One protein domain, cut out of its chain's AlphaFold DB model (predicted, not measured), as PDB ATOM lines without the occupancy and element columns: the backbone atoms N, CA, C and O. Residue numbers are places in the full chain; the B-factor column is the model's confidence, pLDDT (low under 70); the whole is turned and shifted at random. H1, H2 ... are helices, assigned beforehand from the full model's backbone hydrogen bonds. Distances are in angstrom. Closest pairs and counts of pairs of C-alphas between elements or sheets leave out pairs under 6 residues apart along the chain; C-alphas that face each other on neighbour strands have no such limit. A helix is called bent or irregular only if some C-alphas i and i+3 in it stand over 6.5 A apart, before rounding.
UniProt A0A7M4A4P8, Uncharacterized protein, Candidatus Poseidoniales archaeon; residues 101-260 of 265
ATOM      1  N   SER A 101      48.975 165.854 -11.360       48.34
ATOM      2  CA  SER A 101      48.510 165.175 -10.154       48.34
ATOM      3  C   SER A 101      46.997 164.979 -10.260       48.34
ATOM      4  O   SER A 101      46.288 165.883 -10.703       48.34
ATOM      5  N   ARG A 102      46.476 163.816  -9.852       48.19
ATOM      6  CA  ARG A 102      45.021 163.611  -9.739       48.19
ATOM      7  C   ARG A 102      44.372 164.634  -8.782       48.19
ATOM      8  O   ARG A 102      43.168 164.824  -8.885       48.19
ATOM      9  N   SER A 103      45.156 165.322  -7.935       44.81
ATOM     10  CA  SER A 103      44.706 166.469  -7.124       44.81
ATOM     11  C   SER A 103      44.299 167.680  -7.957       44.81
ATOM     12  O   SER A 103      43.292 168.283  -7.616       44.81
ATOM     13  N   SER A 104      44.962 167.965  -9.085       49.81
ATOM     14  CA  SER A 104      44.526 169.032 -10.006       49.81
ATOM     15  C   SER A 104      43.114 168.786 -10.534       49.81
ATOM     16  O   SER A 104      42.370 169.718 -10.807       49.81
ATOM     17  N   SER A 105      42.715 167.515 -10.634       46.94
ATOM     18  CA  SER A 105      41.357 167.140 -11.012       46.94
ATOM     19  C   SER A 105      40.370 167.341  -9.868       46.94
ATOM     20  O   SER A 105      39.208 167.573 -10.154       46.94
ATOM     21  N   PHE A 106      40.808 167.250  -8.607       45.69
ATOM     22  CA  PHE A 106      39.964 167.471  -7.431       45.69
ATOM     23  C   PHE A 106      39.811 168.964  -7.121       45.69
ATOM     24  O   PHE A 106      38.689 169.415  -6.957       45.69
ATOM     25  N   SER A 107      40.902 169.741  -7.149       47.31
ATOM     26  CA  SER A 107      40.844 171.207  -7.075       47.31
ATOM     27  C   SER A 107      39.948 171.751  -8.189       47.31
ATOM     28  O   SER A 107      38.939 172.367  -7.890       47.31
ATOM     29  N   LYS A 108      40.161 171.356  -9.455       53.62
ATOM     30  CA  LYS A 108      39.233 171.711 -10.544       53.62
ATOM     31  C   LYS A 108      37.810 171.179 -10.339       53.62
ATOM     32  O   LYS A 108      36.873 171.836 -10.756       53.62
ATOM     33  N   MET A 109      37.614 170.021  -9.710       50.34
ATOM     34  CA  MET A 109      36.276 169.471  -9.447       50.34
ATOM     35  C   MET A 109      35.517 170.227  -8.347       50.34
ATOM     36  O   MET A 109      34.292 170.177  -8.355       50.34
ATOM     37  N   ILE A 110      36.207 170.932  -7.444       54.31
ATOM     38  CA  ILE A 110      35.598 171.804  -6.425       54.31
ATOM     39  C   ILE A 110      35.497 173.251  -6.930       54.31
ATOM     40  O   ILE A 110      34.444 173.871  -6.816       54.31
ATOM     41  N   THR A 111      36.548 173.771  -7.564       59.94
ATOM     42  CA  THR A 111      36.593 175.148  -8.067       59.94
ATOM     43  C   THR A 111      35.647 175.368  -9.248       59.94
ATOM     44  O   THR A 111      35.023 176.412  -9.329       59.94
ATOM     45  N   ASN A 112      35.478 174.401 -10.154       66.44
ATOM     46  CA  ASN A 112      34.633 174.571 -11.343       66.44
ATOM     47  C   ASN A 112      33.126 174.722 -11.018       66.44
ATOM     48  O   ASN A 112      32.510 175.644 -11.551       66.44
ATOM     49  N   PRO A 113      32.508 173.919 -10.123       66.75
ATOM     50  CA  PRO A 113      31.139 174.188  -9.687       66.75
ATOM     51  C   PRO A 113      31.005 175.478  -8.866       66.75
ATOM     52  O   PRO A 113      29.991 176.154  -9.017       66.75
ATOM     53  N   MET A 114      32.010 175.858  -8.063       63.62
ATOM     54  CA  MET A 114      32.002 177.128  -7.320       63.62
ATOM     55  C   MET A 114      32.068 178.338  -8.263       63.62
ATOM     56  O   MET A 114      31.211 179.212  -8.207       63.62
ATOM     57  N   ALA A 115      33.016 178.336  -9.203       69.44
ATOM     58  CA  ALA A 115      33.153 179.357 -10.239       69.44
ATOM     59  C   ALA A 115      31.882 179.470 -11.080       69.44
ATOM     60  O   ALA A 115      31.460 180.566 -11.411       69.44
ATOM     61  N   LYS A 116      31.224 178.346 -11.380       75.06
ATOM     62  CA  LYS A 116      29.949 178.349 -12.100       75.06
ATOM     63  C   LYS A 116      28.799 178.942 -11.282       75.06
ATOM     64  O   LYS A 116      27.916 179.570 -11.856       75.06
ATOM     65  N   MET A 117      28.782 178.715  -9.970       72.44
ATOM     66  CA  MET A 117      27.789 179.312  -9.076       72.44
ATOM     67  C   MET A 117      28.000 180.823  -8.957       72.44
ATOM     68  O   MET A 117      27.034 181.565  -9.069       72.44
ATOM     69  N   MET A 118      29.249 181.269  -8.818       72.44
ATOM     70  CA  MET A 118      29.597 182.691  -8.783       72.44
ATOM     71  C   MET A 118      29.361 183.392 -10.102       72.44
ATOM     72  O   MET A 118      28.755 184.448 -10.099       72.44
ATOM     73  N   MET A 119      29.736 182.766 -11.218       79.56
ATOM     74  CA  MET A 119      29.387 183.254 -12.546       79.56
ATOM     75  C   MET A 119      27.880 183.487 -12.632       79.56
ATOM     76  O   MET A 119      27.461 184.571 -12.975       79.56
ATOM     77  N   LYS A 120      27.052 182.524 -12.211       81.31
ATOM     78  CA  LYS A 120      25.591 182.667 -12.265       81.31
ATOM     79  C   LYS A 120      25.029 183.798 -11.381       81.31
ATOM     80  O   LYS A 120      23.955 184.303 -11.684       81.31
ATOM     81  N   GLU A 121      25.682 184.119 -10.269       76.75
ATOM     82  CA  GLU A 121      25.254 185.202  -9.367       76.75
ATOM     83  C   GLU A 121      25.722 186.577  -9.871       76.75
ATOM     84  O   GLU A 121      25.017 187.572  -9.719       76.75
ATOM     85  N   ALA A 122      26.912 186.615 -10.466       81.06
ATOM     86  CA  ALA A 122      27.593 187.813 -10.934       81.06
ATOM     87  C   ALA A 122      27.119 188.292 -12.307       81.06
ATOM     88  O   ALA A 122      26.932 189.487 -12.502       81.06
ATOM     89  N   ASP A 123      26.958 187.344 -13.232       86.38
ATOM     90  CA  ASP A 123      26.566 187.530 -14.628       86.38
ATOM     91  C   ASP A 123      25.080 187.903 -14.681       86.38
ATOM     92  O   ASP A 123      24.181 187.050 -14.701       86.38
ATOM     93  N   LYS A 124      24.813 189.208 -14.599       83.88
ATOM     94  CA  LYS A 124      23.461 189.772 -14.560       83.88
ATOM     95  C   LYS A 124      22.880 189.885 -15.956       83.88
ATOM     96  O   LYS A 124      21.656 189.808 -16.105       83.88
ATOM     97  N   ASP A 125      23.723 190.104 -16.960       84.25
ATOM     98  CA  ASP A 125      23.288 190.261 -18.345       84.25
ATOM     99  C   ASP A 125      23.206 188.932 -19.125       84.25
ATOM    100  O   ASP A 125      22.499 188.852 -20.138       84.25
ATOM    101  N   GLY A 126      23.785 187.859 -18.583       85.12
ATOM    102  CA  GLY A 126      23.720 186.495 -19.093       85.12
ATOM    103  C   GLY A 126      24.672 186.228 -20.257       85.12
ATOM    104  O   GLY A 126      24.407 185.306 -21.043       85.12
ATOM    105  N   ASP A 127      25.721 187.034 -20.427       85.94
ATOM    106  CA  ASP A 127      26.690 186.892 -21.515       85.94
ATOM    107  C   ASP A 127      27.720 185.769 -21.276       85.94
ATOM    108  O   ASP A 127      28.427 185.354 -22.206       85.94
ATOM    109  N   GLY A 128      27.726 185.183 -20.074       83.25
ATOM    110  CA  GLY A 128      28.612 184.096 -19.669       83.25
ATOM    111  C   GLY A 128      30.007 184.552 -19.242       83.25
ATOM    112  O   GLY A 128      30.901 183.706 -19.119       83.25
ATOM    113  N   GLN A 129      30.198 185.852 -19.046       86.44
ATOM    114  CA  GLN A 129      31.410 186.501 -18.571       86.44
ATOM    115  C   GLN A 129      31.046 187.483 -17.446       86.44
ATOM    116  O   GLN A 129      29.880 187.751 -17.191       86.44
ATOM    117  N   ILE A 130      32.046 187.984 -16.718       85.88
ATOM    118  CA  ILE A 130      31.824 189.012 -15.693       85.88
ATOM    119  C   ILE A 130      32.480 190.297 -16.161       85.88
ATOM    120  O   ILE A 130      33.709 190.392 -16.222       85.88
ATOM    121  N   SER A 131      31.666 191.292 -16.482       87.94
ATOM    122  CA  SER A 131      32.130 192.646 -16.755       87.94
ATOM    123  C   SER A 131      32.676 193.315 -15.490       87.94
ATOM    124  O   SER A 131      32.395 192.917 -14.357       87.94
ATOM    125  N   PHE A 132      33.446 194.386 -15.665       83.44
ATOM    126  CA  PHE A 132      33.948 195.151 -14.525       83.44
ATOM    127  C   PHE A 132      32.820 195.704 -13.634       83.44
ATOM    128  O   PHE A 132      32.944 195.694 -12.414       83.44
ATOM    129  N   ASP A 133      31.698 196.130 -14.221       82.12
ATOM    130  CA  ASP A 133      30.555 196.646 -13.460       82.12
ATOM    131  C   ASP A 133      29.885 195.553 -12.606       82.12
ATOM    132  O   ASP A 133      29.490 195.814 -11.470       82.12
ATOM    133  N   GLU A 134      29.817 194.319 -13.111       85.44
ATOM    134  CA  GLU A 134      29.300 193.153 -12.380       85.44
ATOM    135  C   GLU A 134      30.264 192.672 -11.292       85.44
ATOM    136  O   GLU A 134      29.838 192.276 -10.205       85.44
ATOM    137  N   TYR A 135      31.571 192.751 -11.549       81.44
ATOM    138  CA  TYR A 135      32.596 192.490 -10.541       81.44
ATOM    139  C   TYR A 135      32.509 193.490  -9.383       81.44
ATOM    140  O   TYR A 135      32.577 193.099  -8.219       81.44
ATOM    141  N   ILE A 136      32.308 194.772  -9.694       77.44
ATOM    142  CA  ILE A 136      32.096 195.829  -8.705       77.44
ATOM    143  C   ILE A 136      30.795 195.593  -7.938       77.44
ATOM    144  O   ILE A 136      30.804 195.627  -6.712       77.44
ATOM    145  N   ASP A 137      29.695 195.286  -8.625       76.69
ATOM    146  CA  ASP A 137      28.442 194.924  -7.956       76.69
ATOM    147  C   ASP A 137      28.653 193.808  -6.938       76.69
ATOM    148  O   ASP A 137      28.218 193.938  -5.803       76.69
ATOM    149  N   MET A 138      29.376 192.756  -7.314       72.25
ATOM    150  CA  MET A 138      29.692 191.651  -6.413       72.25
ATOM    151  C   MET A 138      30.580 192.076  -5.237       72.25
ATOM    152  O   MET A 138      30.322 191.674  -4.104       72.25
ATOM    153  N   ALA A 139      31.614 192.883  -5.487       69.00
ATOM    154  CA  ALA A 139      32.562 193.321  -4.465       69.00
ATOM    155  C   ALA A 139      31.913 194.227  -3.403       69.00
ATOM    156  O   ALA A 139      32.267 194.153  -2.228       69.00
ATOM    157  N   PHE A 140      30.952 195.066  -3.797       66.88
ATOM    158  CA  PHE A 140      30.250 195.966  -2.877       66.88
ATOM    159  C   PHE A 140      29.038 195.311  -2.187       66.88
ATOM    160  O   PHE A 140      28.726 195.691  -1.055       66.88
ATOM    161  N   ASP A 141      28.416 194.292  -2.796       64.75
ATOM    162  CA  ASP A 141      27.347 193.494  -2.165       64.75
ATOM    163  C   ASP A 141      27.873 192.744  -0.921       64.75
ATOM    164  O   ASP A 141      27.202 192.704   0.111       64.75
ATOM    165  N   ASP A 142      29.112 192.230  -0.974       52.16
ATOM    166  CA  ASP A 142      29.787 191.552   0.152       52.16
ATOM    167  C   ASP A 142      30.128 192.514   1.306       52.16
ATOM    168  O   ASP A 142      30.060 192.161   2.481       52.16
ATOM    169  N   LEU A 143      30.399 193.784   0.990       52.53
ATOM    170  CA  LEU A 143      30.616 194.829   1.993       52.53
ATOM    171  C   LEU A 143      29.307 195.355   2.607       52.53
ATOM    172  O   LEU A 143      29.345 196.268   3.435       52.53
ATOM    173  N   SER A 144      28.142 194.805   2.234       51.47
ATOM    174  CA  SER A 144      26.803 195.333   2.558       51.47
ATOM    175  C   SER A 144      26.584 196.784   2.099       51.47
ATOM    176  O   SER A 144      25.690 197.488   2.582       51.47
ATOM    177  N   ILE A 145      27.397 197.243   1.143       53.06
ATOM    178  CA  ILE A 145      27.325 198.579   0.557       53.06
ATOM    179  C   ILE A 145      26.398 198.481  -0.655       53.06
ATOM    180  O   ILE A 145      26.824 198.342  -1.795       53.06
ATOM    181  N   ASN A 146      25.092 198.578  -0.404       53.12
ATOM    182  CA  ASN A 146      24.069 198.521  -1.461       53.12
ATOM    183  C   ASN A 146      24.050 199.763  -2.372       53.12
ATOM    184  O   ASN A 146      23.275 199.821  -3.325       53.12
ATOM    185  N   GLU A 147      24.829 200.797  -2.050       59.25
ATOM    186  CA  GLU A 147      24.775 202.091  -2.721       59.25
ATOM    187  C   GLU A 147      26.166 202.500  -3.196       59.25
ATOM    188  O   GLU A 147      27.032 202.850  -2.399       59.25
ATOM    189  N   LYS A 148      26.350 202.497  -4.517       66.44
ATOM    190  CA  LYS A 148      27.577 202.908  -5.197       66.44
ATOM    191  C   LYS A 148      27.825 204.410  -5.010       66.44
ATOM    192  O   LYS A 148      27.039 205.205  -5.536       66.44
ATOM    193  N   PRO A 149      28.901 204.835  -4.322       61.31
ATOM    194  CA  PRO A 149      29.175 206.253  -4.069       61.31
ATOM    195  C   PRO A 149      29.258 207.111  -5.339       61.31
ATOM    196  O   PRO A 149      28.874 208.278  -5.329       61.31
ATOM    197  N   TRP A 150      29.693 206.525  -6.458       65.50
ATOM    198  CA  TRP A 150      29.824 207.211  -7.747       65.50
ATOM    199  C   TRP A 150      28.513 207.364  -8.535       65.50
ATOM    200  O   TRP A 150      28.492 208.002  -9.586       65.50
ATOM    201  N   GLU A 151      27.406 206.794  -8.060       67.19
ATOM    202  CA  GLU A 151      26.075 207.054  -8.623       67.19
ATOM    203  C   GLU A 151      25.378 208.228  -7.922       67.19
ATOM    204  O   GLU A 151      24.254 208.597  -8.274       67.19
ATOM    205  N   TRP A 152      26.021 208.830  -6.916       72.44
ATOM    206  CA  TRP A 152      25.434 209.930  -6.169       72.44
ATOM    207  C   TRP A 152      25.517 211.249  -6.929       72.44
ATOM    208  O   TRP A 152      26.571 211.638  -7.424       72.44
ATOM    209  N   ASP A 153      24.399 211.978  -6.980       75.62
ATOM    210  CA  ASP A 153      24.447 213.393  -7.333       75.62
ATOM    211  C   ASP A 153      24.975 214.229  -6.152       75.62
ATOM    212  O   ASP A 153      24.979 213.784  -4.999       75.62
ATOM    213  N   PHE A 154      25.411 215.463  -6.433       70.56
ATOM    214  CA  PHE A 154      25.967 216.374  -5.423       70.56
ATOM    215  C   PHE A 154      25.064 216.541  -4.198       70.56
ATOM    216  O   PHE A 154      25.536 216.589  -3.062       70.56
ATOM    217  N   LYS A 155      23.751 216.642  -4.425       78.81
ATOM    218  CA  LYS A 155      22.785 216.905  -3.361       78.81
ATOM    219  C   LYS A 155      22.661 215.696  -2.436       78.81
ATOM    220  O   LYS A 155      22.697 215.851  -1.218       78.81
ATOM    221  N   MET A 156      22.538 214.507  -3.012       76.88
ATOM    222  CA  MET A 156      22.425 213.252  -2.285       76.88
ATOM    223  C   MET A 156      23.727 212.907  -1.552       76.88
ATOM    224  O   MET A 156      23.675 212.477  -0.399       76.88
ATOM    225  N   ALA A 157      24.886 213.145  -2.176       76.06
ATOM    226  CA  ALA A 157      26.190 212.963  -1.543       76.06
ATOM    227  C   ALA A 157      26.327 213.843  -0.292       76.06
ATOM    228  O   ALA A 157      26.632 213.335   0.788       76.06
ATOM    229  N   TYR A 158      26.005 215.138  -0.402       78.12
ATOM    230  CA  TYR A 158      26.055 216.047   0.741       78.12
ATOM    231  C   TYR A 158      25.078 215.643   1.852       78.12
ATOM    232  O   TYR A 158      25.456 215.617   3.020       78.12
ATOM    233  N   GLU A 159      23.829 215.293   1.521       80.31
ATOM    234  CA  GLU A 159      22.850 214.839   2.521       80.31
ATOM    235  C   GLU A 159      23.361 213.614   3.300       80.31
ATOM    236  O   GLU A 159      23.230 213.567   4.525       80.31
ATOM    237  N   ARG A 160      24.022 212.659   2.634       76.88
ATOM    238  CA  ARG A 160      24.609 211.494   3.312       76.88
ATOM    239  C   ARG A 160      25.824 211.843   4.168       76.88
ATOM    240  O   ARG A 160      25.847 211.449   5.332       76.88
ATOM    241  N   ILE A 161      26.784 212.599   3.634       77.50
ATOM    242  CA  ILE A 161      27.970 213.046   4.388       77.50
ATOM    243  C   ILE A 161      27.525 213.846   5.619       77.50
ATOM    244  O   ILE A 161      27.979 213.585   6.729       77.50
ATOM    245  N   SER A 162      26.555 214.749   5.451       79.88
ATOM    246  CA  SER A 162      26.019 215.546   6.555       79.88
ATOM    247  C   SER A 162      25.382 214.699   7.650       79.88
ATOM    248  O   SER A 162      25.572 214.981   8.824       79.88
ATOM    249  N   LYS A 163      24.694 213.613   7.292       81.44
ATOM    250  CA  LYS A 163      24.133 212.676   8.266       81.44
ATOM    251  C   LYS A 163      25.210 211.843   8.964       81.44
ATOM    252  O   LYS A 163      25.066 211.550  10.146       81.44
ATOM    253  N   GLN A 164      26.252 211.441   8.238       79.50
ATOM    254  CA  GLN A 164      27.338 210.617   8.769       79.50
ATOM    255  C   GLN A 164      28.185 211.372   9.799       79.50
ATOM    256  O   GLN A 164      28.542 210.804  10.826       79.50
ATOM    257  N   PHE A 165      28.478 212.645   9.530       76.88
ATOM    258  CA  PHE A 165      29.316 213.501  10.376       76.88
ATOM    259  C   PHE A 165      28.505 214.461  11.266       76.88
ATOM    260  O   PHE A 165      29.084 215.337  11.898       76.88
ATOM    261  N   ASP A 166      27.173 214.311  11.309       79.62
ATOM    262  CA  ASP A 166      26.234 215.186  12.037       79.62
ATOM    263  C   ASP A 166      26.430 216.690  11.732       79.62
ATOM    264  O   ASP A 166      26.389 217.556  12.608       79.62
ATOM    265  N   LEU A 167      26.671 217.008  10.454       80.19
ATOM    266  CA  LEU A 167      26.915 218.370   9.978       80.19
ATOM    267  C   LEU A 167      25.630 219.213  10.005       80.19
ATOM    268  O   LEU A 167      24.524 218.703   9.782       80.19
ATOM    269  N   PRO A 168      25.747 220.539  10.185       70.81
ATOM    270  CA  PRO A 168      24.602 221.431  10.192       70.81
ATOM    271  C   PRO A 168      23.871 221.399   8.846       70.81
ATOM    272  O   PRO A 168      24.454 221.459   7.762       70.81
ATOM    273  N   SER A 169      22.543 221.341   8.920       65.19
ATOM    274  CA  SER A 169      21.687 221.399   7.737       65.19
ATOM    275  C   SER A 169      21.737 222.800   7.110       65.19
ATOM    276  O   SER A 169      21.273 223.765   7.714       65.19
ATOM    277  N   GLY A 170      22.266 222.924   5.891       68.50
ATOM    278  CA  GLY A 170      22.311 224.194   5.146       68.50
ATOM    279  C   GLY A 170      23.536 224.313   4.240       68.50
ATOM    280  O   GLY A 170      24.360 223.410   4.246       68.50
ATOM    281  N   ASP A 171      23.632 225.389   3.448       68.19
ATOM    282  CA  ASP A 171      24.777 225.757   2.573       68.19
ATOM    283  C   ASP A 171      25.880 226.519   3.331       68.19
ATOM    284  O   ASP A 171      26.574 227.358   2.762       68.19
ATOM    285  N   LEU A 172      25.990 226.306   4.643       78.31
ATOM    286  CA  LEU A 172      26.963 227.036   5.446       78.31
ATOM    287  C   LEU A 172      28.363 226.437   5.240       78.31
ATOM    288  O   LEU A 172      28.498 225.217   5.349       78.31
ATOM    289  N   PRO A 173      29.383 227.270   4.964       82.69
ATOM    290  CA  PRO A 173      30.767 226.817   4.914       82.69
ATOM    291  C   PRO A 173      31.200 226.256   6.272       82.69
ATOM    292  O   PRO A 173      30.813 226.794   7.314       82.69
ATOM    293  N   ILE A 174      32.009 225.200   6.263       85.62
ATOM    294  CA  ILE A 174      32.488 224.515   7.468       85.62
ATOM    295  C   ILE A 174      33.848 225.097   7.851       85.62
ATOM    296  O   ILE A 174      34.789 225.047   7.062       85.62
ATOM    297  N   SER A 175      33.961 225.658   9.055       88.62
ATOM    298  CA  SER A 175      35.241 226.150   9.581       88.62
ATOM    299  C   SER A 175      36.131 224.999  10.063       88.62
ATOM    300  O   SER A 175      35.639 223.899  10.320       88.62
ATOM    301  N   PHE A 176      37.435 225.240  10.236       85.81
ATOM    302  CA  PHE A 176      38.329 224.228  10.809       85.81
ATOM    303  C   PHE A 176      37.919 223.826  12.232       85.81
ATOM    304  O   PHE A 176      37.908 222.636  12.544       85.81
ATOM    305  N   GLU A 177      37.525 224.782  13.078       85.56
ATOM    306  CA  GLU A 177      37.003 224.482  14.412       85.56
ATOM    307  C   GLU A 177      35.819 223.511  14.354       85.56
ATOM    308  O   GLU A 177      35.815 222.515  15.075       85.56
ATOM    309  N   ASP A 178      34.856 223.741  13.462       85.50
ATOM    310  CA  ASP A 178      33.703 222.849  13.322       85.50
ATOM    311  C   ASP A 178      34.119 221.484  12.744       85.50
ATOM    312  O   ASP A 178      33.735 220.441  13.269       85.50
ATOM    313  N   PHE A 179      34.972 221.469  11.716       84.12
ATOM    314  CA  PHE A 179      35.493 220.240  11.109       84.12
ATOM    315  C   PHE A 179      36.233 219.353  12.122       84.12
ATOM    316  O   PHE A 179      36.034 218.136  12.137       84.12
ATOM    317  N   SER A 180      37.044 219.954  12.999       84.25
ATOM    318  CA  SER A 180      37.775 219.247  14.060       84.25
ATOM    319  C   SER A 180      36.836 218.574  15.065       84.25
ATOM    320  O   SER A 180      37.100 217.461  15.513       84.25
ATOM    321  N   ILE A 181      35.690 219.204  15.354       83.94
ATOM    322  CA  ILE A 181      34.657 218.658  16.239       83.94
ATOM    323  C   ILE A 181      33.952 217.467  15.577       83.94
ATOM    324  O   ILE A 181      33.698 216.467  16.244       83.94
ATOM    325  N   TYR A 182      33.639 217.554  14.280       80.25
ATOM    326  CA  TYR A 182      32.906 216.496  13.570       80.25
ATOM    327  C   TYR A 182      33.753 215.266  13.252       80.25
ATOM    328  O   TYR A 182      33.234 214.150  13.209       80.25
ATOM    329  N   THR A 183      35.046 215.463  13.003       77.56
ATOM    330  CA  THR A 183      35.967 214.384  12.616       77.56
ATOM    331  C   THR A 183      36.784 213.831  13.781       77.56
ATOM    332  O   THR A 183      37.490 212.844  13.590       77.56
ATOM    333  N   ASP A 184      36.683 214.439  14.970       81.88
ATOM    334  CA  ASP A 184      37.528 214.147  16.142       81.88
ATOM    335  C   ASP A 184      39.032 214.185  15.790       81.88
ATOM    336  O   ASP A 184      39.845 213.402  16.284       81.88
ATOM    337  N   SER A 185      39.395 215.089  14.874       78.94
ATOM    338  CA  SER A 185      40.757 215.288  14.381       78.94
ATOM    339  C   SER A 185      41.283 216.644  14.829       78.94
ATOM    340  O   SER A 185      40.718 217.683  14.497       78.94
ATOM    341  N   GLU A 186      42.412 216.642  15.536       81.62
ATOM    342  CA  GLU A 186      43.158 217.866  15.867       81.62
ATOM    343  C   GLU A 186      44.116 218.294  14.739       81.62
ATOM    344  O   GLU A 186      44.679 219.390  14.785       81.62
ATOM    345  N   ASP A 187      44.327 217.433  13.736       86.12
ATOM    346  CA  ASP A 187      45.213 217.717  12.612       86.12
ATOM    347  C   ASP A 187      44.478 218.479  11.506       86.12
ATOM    348  O   ASP A 187      43.348 218.154  11.127       86.12
ATOM    349  N   ARG A 188      45.164 219.491  10.975       84.25
ATOM    350  CA  ARG A 188      44.693 220.321   9.874       84.25
ATOM    351  C   ARG A 188      45.003 219.718   8.508       84.25
ATOM    352  O   ARG A 188      44.449 220.191   7.532       84.25
ATOM    353  N   THR A 189      45.821 218.670   8.420       86.25
ATOM    354  CA  THR A 189      46.189 218.021   7.146       86.25
ATOM    355  C   THR A 189      44.984 217.708   6.258       86.25
ATOM    356  O   THR A 189      44.906 218.233   5.153       86.25
ATOM    357  N   ASN A 190      44.004 216.949   6.756       85.12
ATOM    358  CA  ASN A 190      42.791 216.640   5.992       85.12
ATOM    359  C   ASN A 190      41.967 217.894   5.670       85.12
ATOM    360  O   ASN A 190      41.379 217.977   4.603       85.12
ATOM    361  N   PHE A 191      41.917 218.872   6.578       87.69
ATOM    362  CA  PHE A 191      41.202 220.123   6.329       87.69
ATOM    363  C   PHE A 191      41.847 220.915   5.187       87.69
ATOM    364  O   PHE A 191      41.152 221.341   4.273       87.69
ATOM    365  N   ASP A 192      43.172 221.068   5.219       89.12
ATOM    366  CA  ASP A 192      43.955 221.789   4.215       89.12
ATOM    367  C   ASP A 192      43.949 221.056   2.856       89.12
ATOM    368  O   ASP A 192      44.099 221.685   1.812       89.12
ATOM    369  N   GLU A 193      43.756 219.731   2.843       87.75
ATOM    370  CA  GLU A 193      43.532 218.959   1.610       87.75
ATOM    371  C   GLU A 193      42.155 219.227   0.980       87.75
ATOM    372  O   GLU A 193      42.029 219.188  -0.246       87.75
ATOM    373  N   ILE A 194      41.131 219.501   1.796       88.62
ATOM    374  CA  ILE A 194      39.759 219.773   1.338       88.62
ATOM    375  C   ILE A 194      39.573 221.258   0.972       88.62
ATOM    376  O   ILE A 194      38.878 221.571   0.005       88.62
ATOM    377  N   ASP A 195      40.192 222.175   1.721       90.81
ATOM    378  CA  ASP A 195      40.169 223.633   1.511       90.81
ATOM    379  C   ASP A 195      41.064 224.041   0.319       90.81
ATOM    380  O   ASP A 195      42.166 224.580   0.457       90.81
ATOM    381  N   ILE A 196      40.591 223.742  -0.895       88.25
ATOM    382  CA  ILE A 196      41.353 223.906  -2.147       88.25
ATOM    383  C   ILE A 196      41.768 225.365  -2.384       88.25
ATOM    384  O   ILE A 196      42.873 225.631  -2.875       88.25
ATOM    385  N   ASP A 197      40.895 226.326  -2.083       90.31
ATOM    386  CA  ASP A 197      41.163 227.753  -2.272       90.31
ATOM    387  C   ASP A 197      41.817 228.426  -1.057       90.31
ATOM    388  O   ASP A 197      42.248 229.578  -1.171       90.31
ATOM    389  N   ASN A 198      42.041 227.674   0.028       89.06
ATOM    390  CA  ASN A 198      42.719 228.101   1.252       89.06
ATOM    391  C   ASN A 198      42.060 229.335   1.884       89.06
ATOM    392  O   ASN A 198      42.749 230.227   2.402       89.06
ATOM    393  N   ASP A 199      40.733 229.424   1.799       91.69
ATOM    394  CA  ASP A 199      39.975 230.543   2.354       91.69
ATOM    395  C   ASP A 199      39.633 230.341   3.845       91.69
ATOM    396  O   ASP A 199      39.172 231.275   4.515       91.69
ATOM    397  N   GLY A 200      39.973 229.167   4.391       87.56
ATOM    398  CA  GLY A 200      39.730 228.774   5.773       87.56
ATOM    399  C   GLY A 200      38.353 228.158   6.002       87.56
ATOM    400  O   GLY A 200      37.994 227.933   7.164       87.56
ATOM    401  N   PHE A 201      37.595 227.886   4.940       89.50
ATOM    402  CA  PHE A 201      36.273 227.287   4.989       89.50
ATOM    403  C   PHE A 201      36.118 226.188   3.935       89.50
ATOM    404  O   PHE A 201      36.486 226.338   2.783       89.50
ATOM    405  N   ILE A 202      35.475 225.086   4.314       88.12
ATOM    406  CA  ILE A 202      35.120 224.016   3.383       88.12
ATOM    407  C   ILE A 202      33.694 224.247   2.876       88.12
ATOM    408  O   ILE A 202      32.734 224.243   3.658       88.12
ATOM    409  N   THR A 203      33.530 224.425   1.566       88.62
ATOM    410  CA  THR A 203      32.211 224.447   0.920       88.62
ATOM    411  C   THR A 203      31.647 223.038   0.740       88.62
ATOM    412  O   THR A 203      32.341 222.026   0.860       88.62
ATOM    413  N   LYS A 204      30.353 222.951   0.416       85.50
ATOM    414  CA  LYS A 204      29.691 221.670   0.129       85.50
ATOM    415  C   LYS A 204      30.339 220.932  -1.025       85.50
ATOM    416  O   LYS A 204      30.472 219.716  -0.980       85.50
ATOM    417  N   GLU A 205      30.685 221.685  -2.058       83.56
ATOM    418  CA  GLU A 205      31.288 221.174  -3.276       83.56
ATOM    419  C   GLU A 205      32.674 220.616  -2.967       83.56
ATOM    420  O   GLU A 205      32.926 219.464  -3.291       83.56
ATOM    421  N   GLN A 206      33.507 221.365  -2.236       87.44
ATOM    422  CA  GLN A 206      34.831 220.905  -1.802       87.44
ATOM    423  C   GLN A 206      34.754 219.629  -0.957       87.44
ATOM    424  O   GLN A 206      35.507 218.684  -1.183       87.44
ATOM    425  N   LEU A 207      33.807 219.571  -0.015       85.62
ATOM    426  CA  LEU A 207      33.611 218.393   0.826       85.62
ATOM    427  C   LEU A 207      33.195 217.171  -0.005       85.62
ATOM    428  O   LEU A 207      33.771 216.097   0.148       85.62
ATOM    429  N   VAL A 208      32.204 217.324  -0.889       82.31
ATOM    430  CA  VAL A 208      31.733 216.234  -1.759       82.31
ATOM    431  C   VAL A 208      32.834 215.785  -2.718       82.31
ATOM    432  O   VAL A 208      33.034 214.581  -2.865       82.31
ATOM    433  N   ASP A 209      33.573 216.719  -3.315       82.75
ATOM    434  CA  ASP A 209      34.674 216.424  -4.234       82.75
ATOM    435  C   ASP A 209      35.795 215.647  -3.532       82.75
ATOM    436  O   ASP A 209      36.295 214.666  -4.079       82.75
ATOM    437  N   TYR A 210      36.146 216.004  -2.295       83.25
ATOM    438  CA  TYR A 210      37.118 215.239  -1.512       83.25
ATOM    439  C   TYR A 210      36.659 213.796  -1.271       83.25
ATOM    440  O   TYR A 210      37.406 212.857  -1.551       83.25
ATOM    441  N   PHE A 211      35.424 213.593  -0.799       77.06
ATOM    442  CA  PHE A 211      34.891 212.241  -0.586       77.06
ATOM    443  C   PHE A 211      34.795 211.445  -1.894       77.06
ATOM    444  O   PHE A 211      35.027 210.235  -1.904       77.06
ATOM    445  N   TRP A 212      34.498 212.120  -3.002       74.94
ATOM    446  CA  TRP A 212      34.479 211.528  -4.333       74.94
ATOM    447  C   TRP A 212      35.870 211.074  -4.793       74.94
ATOM    448  O   TRP A 212      36.024 209.957  -5.289       74.94
ATOM    449  N   GLU A 213      36.898 211.905  -4.613       74.19
ATOM    450  CA  GLU A 213      38.282 211.557  -4.960       74.19
ATOM    451  C   GLU A 213      38.845 210.445  -4.064       74.19
ATOM    452  O   GLU A 213      39.532 209.549  -4.562       74.19
ATOM    453  N   GLN A 214      38.493 210.421  -2.775       69.75
ATOM    454  CA  GLN A 214      38.818 209.299  -1.888       69.75
ATOM    455  C   GLN A 214      38.194 207.990  -2.399       69.75
ATOM    456  O   GLN A 214      38.907 207.004  -2.579       69.75
ATOM    457  N   GLY A 215      36.903 207.986  -2.753       65.25
ATOM    458  CA  GLY A 215      36.242 206.794  -3.305       65.25
ATOM    459  C   GLY A 215      36.787 206.343  -4.672       65.25
ATOM    460  O   GLY A 215      36.799 205.150  -4.979       65.25
ATOM    461  N   LYS A 216      37.308 207.263  -5.498       66.44
ATOM    462  CA  LYS A 216      37.989 206.909  -6.761       66.44
ATOM    463  C   LYS A 216      39.260 206.089  -6.549       66.44
ATOM    464  O   LYS A 216      39.613 205.294  -7.424       66.44
ATOM    465  N   SER A 217      39.972 206.298  -5.443       63.41
ATOM    466  CA  SER A 217      41.195 205.548  -5.140       63.41
ATOM    467  C   SER A 217      40.896 204.063  -4.909       63.41
ATOM    468  O   SER A 217      41.499 203.220  -5.571       63.41
ATOM    469  N   GLU A 218      39.870 203.749  -4.117       62.94
ATOM    470  CA  GLU A 218      39.384 202.380  -3.886       62.94
ATOM    471  C   GLU A 218      38.923 201.719  -5.194       62.94
ATOM    472  O   GLU A 218      39.254 200.570  -5.488       62.94
ATOM    473  N   PHE A 219      38.228 202.472  -6.049       65.94
ATOM    474  CA  PHE A 219      37.830 202.006  -7.377       65.94
ATOM    475  C   PHE A 219      39.031 201.705  -8.283       65.94
ATOM    476  O   PHE A 219      39.020 200.744  -9.056       65.94
ATOM    477  N   THR A 220      40.086 202.514  -8.186       69.00
ATOM    478  CA  THR A 220      41.333 202.299  -8.931       69.00
ATOM    479  C   THR A 220      42.028 201.023  -8.461       69.00
ATOM    480  O   THR A 220      42.530 200.265  -9.289       69.00
ATOM    481  N   GLU A 221      42.016 200.736  -7.161       71.75
ATOM    482  CA  GLU A 221      42.541 199.482  -6.614       71.75
ATOM    483  C   GLU A 221      41.727 198.264  -7.069       71.75
ATOM    484  O   GLU A 221      42.309 197.281  -7.532       71.75
ATOM    485  N   LEU A 222      40.393 198.348  -7.039       74.44
ATOM    486  CA  LEU A 222      39.513 197.296  -7.565       74.44
ATOM    487  C   LEU A 222      39.746 197.057  -9.056       74.44
ATOM    488  O   LEU A 222      39.724 195.913  -9.508       74.44
ATOM    489  N   ARG A 223      40.028 198.120  -9.816       79.00
ATOM    490  CA  ARG A 223      40.388 198.009 -11.228       79.00
ATOM    491  C   ARG A 223      41.723 197.309 -11.435       79.00
ATOM    492  O   ARG A 223      41.815 196.440 -12.292       79.00
ATOM    493  N   ILE A 224      42.732 197.642 -10.637       79.75
ATOM    494  CA  ILE A 224      44.043 196.985 -10.689       79.75
ATOM    495  C   ILE A 224      43.919 195.490 -10.364       79.75
ATOM    496  O   ILE A 224      44.547 194.667 -11.031       79.75
ATOM    497  N   GLU A 225      43.118 195.126  -9.361       76.88
ATOM    498  CA  GLU A 225      42.909 193.719  -9.005       76.88
ATOM    499  C   GLU A 225      42.078 192.986 -10.068       76.88
ATOM    500  O   GLU A 225      42.391 191.842 -10.382       76.88
ATOM    501  N   PHE A 226      41.090 193.637 -10.692       83.31
ATOM    502  CA  PHE A 226      40.362 193.074 -11.835       83.31
ATOM    503  C   PHE A 226      41.290 192.807 -13.029       83.31
ATOM    504  O   PHE A 226      41.367 191.680 -13.519       83.31
ATOM    505  N   ASP A 227      42.065 193.814 -13.442       84.88
ATOM    506  CA  ASP A 227      42.973 193.739 -14.595       84.88
ATOM    507  C   ASP A 227      44.090 192.689 -14.391       84.88
ATOM    508  O   ASP A 227      44.702 192.210 -15.344       84.88
ATOM    509  N   LYS A 228      44.384 192.304 -13.145       82.50
ATOM    510  CA  LYS A 228      45.329 191.223 -12.824       82.50
ATOM    511  C   LYS A 228      44.792 189.837 -13.193       82.50
ATOM    512  O   LYS A 228      45.600 188.941 -13.456       82.50
ATOM    513  N   TYR A 229      43.475 189.645 -13.166       80.94
ATOM    514  CA  TYR A 229      42.830 188.374 -13.506       80.94
ATOM    515  C   TYR A 229      42.297 188.330 -14.939       80.94
ATOM    516  O   TYR A 229      42.169 187.229 -15.467       80.94
ATOM    517  N   ASP A 230      42.050 189.481 -15.565       86.62
ATOM    518  CA  ASP A 230      41.786 189.610 -17.004       86.62
ATOM    519  C   ASP A 230      43.091 189.384 -17.796       86.62
ATOM    520  O   ASP A 230      43.869 190.299 -18.075       86.62
ATOM    521  N   VAL A 231      43.396 188.117 -18.090       85.25
ATOM    522  CA  VAL A 231      44.676 187.709 -18.693       85.25
ATOM    523  C   VAL A 231      44.708 188.039 -20.178       85.25
ATOM    524  O   VAL A 231      45.784 188.318 -20.724       85.25
ATOM    525  N   ASP A 232      43.563 187.954 -20.850       83.19
ATOM    526  CA  ASP A 232      43.458 188.255 -22.274       83.19
ATOM    527  C   ASP A 232      43.224 189.752 -22.567       83.19
ATOM    528  O   ASP A 232      43.444 190.185 -23.706       83.19
ATOM    529  N   GLY A 233      42.911 190.548 -21.540       84.94
ATOM    530  CA  GLY A 233      42.756 191.999 -21.598       84.94
ATOM    531  C   GLY A 233      41.490 192.425 -22.331       84.94
ATOM    532  O   GLY A 233      41.470 193.502 -22.943       84.94
ATOM    533  N   ASN A 234      40.474 191.562 -22.371       85.75
ATOM    534  CA  ASN A 234      39.240 191.817 -23.104       85.75
ATOM    535  C   ASN A 234      38.246 192.691 -22.309       85.75
ATOM    536  O   ASN A 234      37.267 193.165 -22.892       85.75
ATOM    537  N   GLY A 235      38.528 192.969 -21.031       83.81
ATOM    538  CA  GLY A 235      37.693 193.758 -20.126       83.81
ATOM    539  C   GLY A 235      36.624 192.956 -19.380       83.81
ATOM    540  O   GLY A 235      35.777 193.566 -18.723       83.81
ATOM    541  N   TYR A 236      36.659 191.628 -19.473       87.38
ATOM    542  CA  TYR A 236      35.726 190.680 -18.876       87.38
ATOM    543  C   TYR A 236      36.493 189.525 -18.225       87.38
ATOM    544  O   TYR A 236      37.548 189.120 -18.696       87.38
ATOM    545  N   LEU A 237      35.937 188.941 -17.165       85.69
ATOM    546  CA  LEU A 237      36.473 187.715 -16.574       85.69
ATOM    547  C   LEU A 237      35.719 186.506 -17.114       85.69
ATOM    548  O   LEU A 237      34.526 186.319 -16.856       85.69
ATOM    549  N   SER A 238      36.436 185.645 -17.829       85.00
ATOM    550  CA  SER A 238      35.940 184.330 -18.234       85.00
ATOM    551  C   SER A 238      35.807 183.376 -17.040       85.00
ATOM    552  O   SER A 238      36.359 183.589 -15.957       85.00
ATOM    553  N   LEU A 239      35.110 182.252 -17.230       80.94
ATOM    554  CA  LEU A 239      34.966 181.222 -16.195       80.94
ATOM    555  C   LEU A 239      36.323 180.642 -15.763       80.94
ATOM    556  O   LEU A 239      36.516 180.292 -14.596       80.94
ATOM    557  N   GLU A 240      37.271 180.527 -16.690       79.62
ATOM    558  CA  GLU A 240      38.631 180.068 -16.423       79.62
ATOM    559  C   GLU A 240      39.448 181.077 -15.599       79.62
ATOM    560  O   GLU A 240      40.164 180.676 -14.673       79.62
ATOM    561  N   GLU A 241      39.326 182.371 -15.899       83.38
ATOM    562  CA  GLU A 241      39.988 183.459 -15.162       83.38
ATOM    563  C   GLU A 241      39.389 183.620 -13.769       83.38
ATOM    564  O   GLU A 241      40.123 183.614 -12.777       83.38
ATOM    565  N   LEU A 242      38.060 183.590 -13.669       78.25
ATOM    566  CA  LEU A 242      37.343 183.559 -12.399       78.25
ATOM    567  C   LEU A 242      37.745 182.334 -11.570       78.25
ATOM    568  O   LEU A 242      38.065 182.447 -10.394       78.25
ATOM    569  N   SER A 243      37.821 181.143 -12.170       71.81
ATOM    570  CA  SER A 243      38.280 179.940 -11.464       71.81
ATOM    571  C   SER A 243      39.707 180.088 -10.928       71.81
ATOM    572  O   SER A 243      40.046 179.465  -9.916       71.81
ATOM    573  N   THR A 244      40.551 180.859 -11.609       73.31
ATOM    574  CA  THR A 244      41.918 181.140 -11.168       73.31
ATOM    575  C   THR A 244      41.911 182.118 -10.001       73.31
ATOM    576  O   THR A 244      42.532 181.801  -8.991       73.31
ATOM    577  N   LEU A 245      41.131 183.201 -10.087       73.50
ATOM    578  CA  LEU A 245      40.879 184.157  -8.999       73.50
ATOM    579  C   LEU A 245      40.458 183.432  -7.715       73.50
ATOM    580  O   LEU A 245      41.081 183.599  -6.669       73.50
ATOM    581  N   ILE A 246      39.490 182.522  -7.827       66.69
ATOM    582  CA  ILE A 246      38.977 181.695  -6.724       66.69
ATOM    583  C   ILE A 246      40.056 180.773  -6.134       66.69
ATOM    584  O   ILE A 246      40.052 180.476  -4.942       66.69
ATOM    585  N   SER A 247      40.976 180.287  -6.969       63.25
ATOM    586  CA  SER A 247      42.036 179.365  -6.539       63.25
ATOM    587  C   SER A 247      43.255 180.084  -5.954       63.25
ATOM    588  O   SER A 247      43.978 179.493  -5.153       63.25
ATOM    589  N   SER A 248      43.516 181.328  -6.371       60.81
ATOM    590  CA  SER A 248      44.619 182.161  -5.876       60.81
ATOM    591  C   SER A 248      44.234 183.049  -4.694       60.81
ATOM    592  O   SER A 248      45.123 183.458  -3.945       60.81
ATOM    593  N   GLY A 249      42.943 183.343  -4.516       51.72
ATOM    594  CA  GLY A 249      42.420 184.116  -3.395       51.72
ATOM    595  C   GLY A 249      42.657 183.406  -2.063       51.72
ATOM    596  O   GLY A 249      42.274 182.253  -1.870       51.72
ATOM    597  N   HIS A 250      43.325 184.089  -1.131       42.44
ATOM    598  CA  HIS A 250      43.359 183.686   0.270       42.44
ATOM    599  C   HIS A 250      41.929 183.555   0.814       42.44
ATOM    600  O   HIS A 250      41.058 184.359   0.504       42.44
ATOM    601  N   HIS A 251      41.727 182.526   1.637       41.34
ATOM    602  CA  HIS A 251      40.569 182.314   2.498       41.34
ATOM    603  C   HIS A 251      40.367 183.489   3.471       41.34
ATOM    604  O   HIS A 251      40.673 183.359   4.653       41.34
ATOM    605  N   GLU A 252      39.830 184.611   3.013       39.09
ATOM    606  CA  GLU A 252      39.151 185.548   3.903       39.09
ATOM    607  C   GLU A 252      37.712 185.733   3.388       39.09
ATOM    608  O   GLU A 252      37.444 186.351   2.367       39.09
ATOM    609  N   ASN A 253      36.807 185.043   4.088       41.81
ATOM    610  CA  ASN A 253      35.365 185.281   4.253       41.81
ATOM    611  C   ASN A 253      34.368 185.182   3.089       41.81
ATOM    612  O   ASN A 253      33.191 185.000   3.365       41.81
ATOM    613  N   TRP A 254      34.762 185.167   1.823       42.09
ATOM    614  CA  TRP A 254      33.780 185.206   0.718       42.09
ATOM    615  C   TRP A 254      32.872 183.953   0.546       42.09
ATOM    616  O   TRP A 254      31.839 184.009  -0.119       42.09
ATOM    617  N   ALA A 255      33.229 182.796   1.121       39.75
ATOM    618  CA  ALA A 255      32.473 181.540   0.963       39.75
ATOM    619  C   ALA A 255      31.645 181.129   2.196       39.75
ATOM    620  O   ALA A 255      30.920 180.133   2.126       39.75
ATOM    621  N   GLU A 256      31.751 181.845   3.321       38.22
ATOM    622  CA  GLU A 256      31.166 181.387   4.590       38.22
ATOM    623  C   GLU A 256      29.766 181.941   4.903       38.22
ATOM    624  O   GLU A 256      29.129 181.410   5.811       38.22
ATOM    625  N   GLU A 257      29.207 182.887   4.133       38.03
ATOM    626  CA  GLU A 257      27.901 183.483   4.496       38.03
ATOM    627  C   GLU A 257      26.699 183.166   3.582       38.03
ATOM    628  O   GLU A 257      25.553 183.346   3.998       38.03
ATOM    629  N   LYS A 258      26.888 182.572   2.394       37.91
ATOM    630  CA  LYS A 258      25.763 182.156   1.517       37.91
ATOM    631  C   LYS A 258      25.558 180.633   1.407       37.91
ATOM    632  O   LYS A 258      25.022 180.151   0.414       37.91
ATOM    633  N   THR A 259      25.870 179.852   2.450       36.91
ATOM    634  CA  THR A 259      25.323 178.479   2.592       36.91
ATOM    635  C   THR A 259      23.975 178.442   3.316       36.91
ATOM    636  O   THR A 259      23.603 177.408   3.870       36.91
ATOM    637  N   ASN A 260      23.210 179.537   3.310       37.28
ATOM    638  CA  ASN A 260      21.798 179.459   3.658       37.28
ATOM    639  C   ASN A 260      21.037 178.790   2.505       37.28
ATOM    640  O   ASN A 260      20.537 179.429   1.588       37.28
TER     641      ASN A 260
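What this domain is: This is residues 101 to 260 of the 265 residues of an uncharacterized protein of Candidatus Poseidoniales archaeon (UniProt A0A7M4A4P8). Two small helical lobes sit at the two ends of one long helix, H6, like the heads of a dumbbell: H3, H4 and H5 at its first end, H1, H2 and H7 at its last end. A short antiparallel pairing is found in each lobe, and residues 101 to 106, of which 102 to 106 belong to H1, stick out. The printed part has 160 residues with seven named helices, H1 to H7 in order along the chain, and no named strand; the class is all helix. The whole is loose, with a radius of gyration of the C-alphas of 21.1 A, and a rod spanning 67 by 28 by 28 A.

How they stand to each other: H6, residues 204 to 229, is the hub and touches four other helices. Its residues 204 to 208 touch H3, residues 154 to 164, closest at the C-alphas of Val 208 and Tyr 158, 6.2 A apart, about perpendicular at 87 degrees. H5, residues 189 to 194, only just touches H6, with 3 pairs of C-alphas within 8 A; the closest are those of Ile 194 and Gln 206, 6.0 A apart. H4, residues 176 to 183, is close to H5 but not clearly touching, with the C-alphas of Phe 176 and Phe 191 6.7 A apart. Residues 174 to 175 pair antiparallel with residues 201 to 202. Towards the other end, residues 222 to 226 of H6 touch H2, residues 132 to 142, closest at the C-alphas of Phe 226 and Phe 132, 7.3 A. Residue 229 alone touches H7, residues 239 to 248, closest at the C-alphas of Tyr 229 and Glu 241, 5.9 A, about perpendicular at 82 degrees. H1, residues 102 to 122, touches H7 with residues 111 to 119 alone, at a steep tilt of 66 degrees, opposite ways; the closest C-alphas, those of Ala 115 and Ser 243, are 5.3 A apart. H1 touches H2 with residue 122 alone, its C-alpha 5.8 A from that of Glu 134. Residues 130 to 131 pair antiparallel with residues 236 to 237. H1 and H6 are apart. The helix packing is mostly crossed: of six touching pairs, 0 are at a shallow tilt. Each O i to N i+4 pair is within hydrogen-bond range in H2, H3, H4, H5 and H7; H1 has 16 of 17 and H6 20 of 22.

Where its parts are: H6 runs 38.3 A from C-alpha 204 at (29.691, 221.670, 0.129) to C-alpha 229 at (42.830, 188.374, -13.506). H1 begins with C-alpha 102 at (45.021, 163.611, -9.739) and is 29.8 A long; it is neither bent nor irregular, but only just: C-alphas 110 and 113 are 6.0 A apart. H2 is 15.7 A long, H3 15.4 A and H7 14.2 A; H4 and H5 are shorter.

The domain as a whole: The C-alphas farthest apart, those of Arg 102 and Asp 199, are 68.2 A apart. The printed part has no cut. The links H2 to H3 and H3 to H4 are long, and H4 to H5 is tight. Residues 249 to 260 hold no named element. Mean pLDDT of the printed part is 73.1; 53 residues are under 70, namely residues 101 to 115, 139 to 151, 169 to 171, 214 to 220 and 246 to 260.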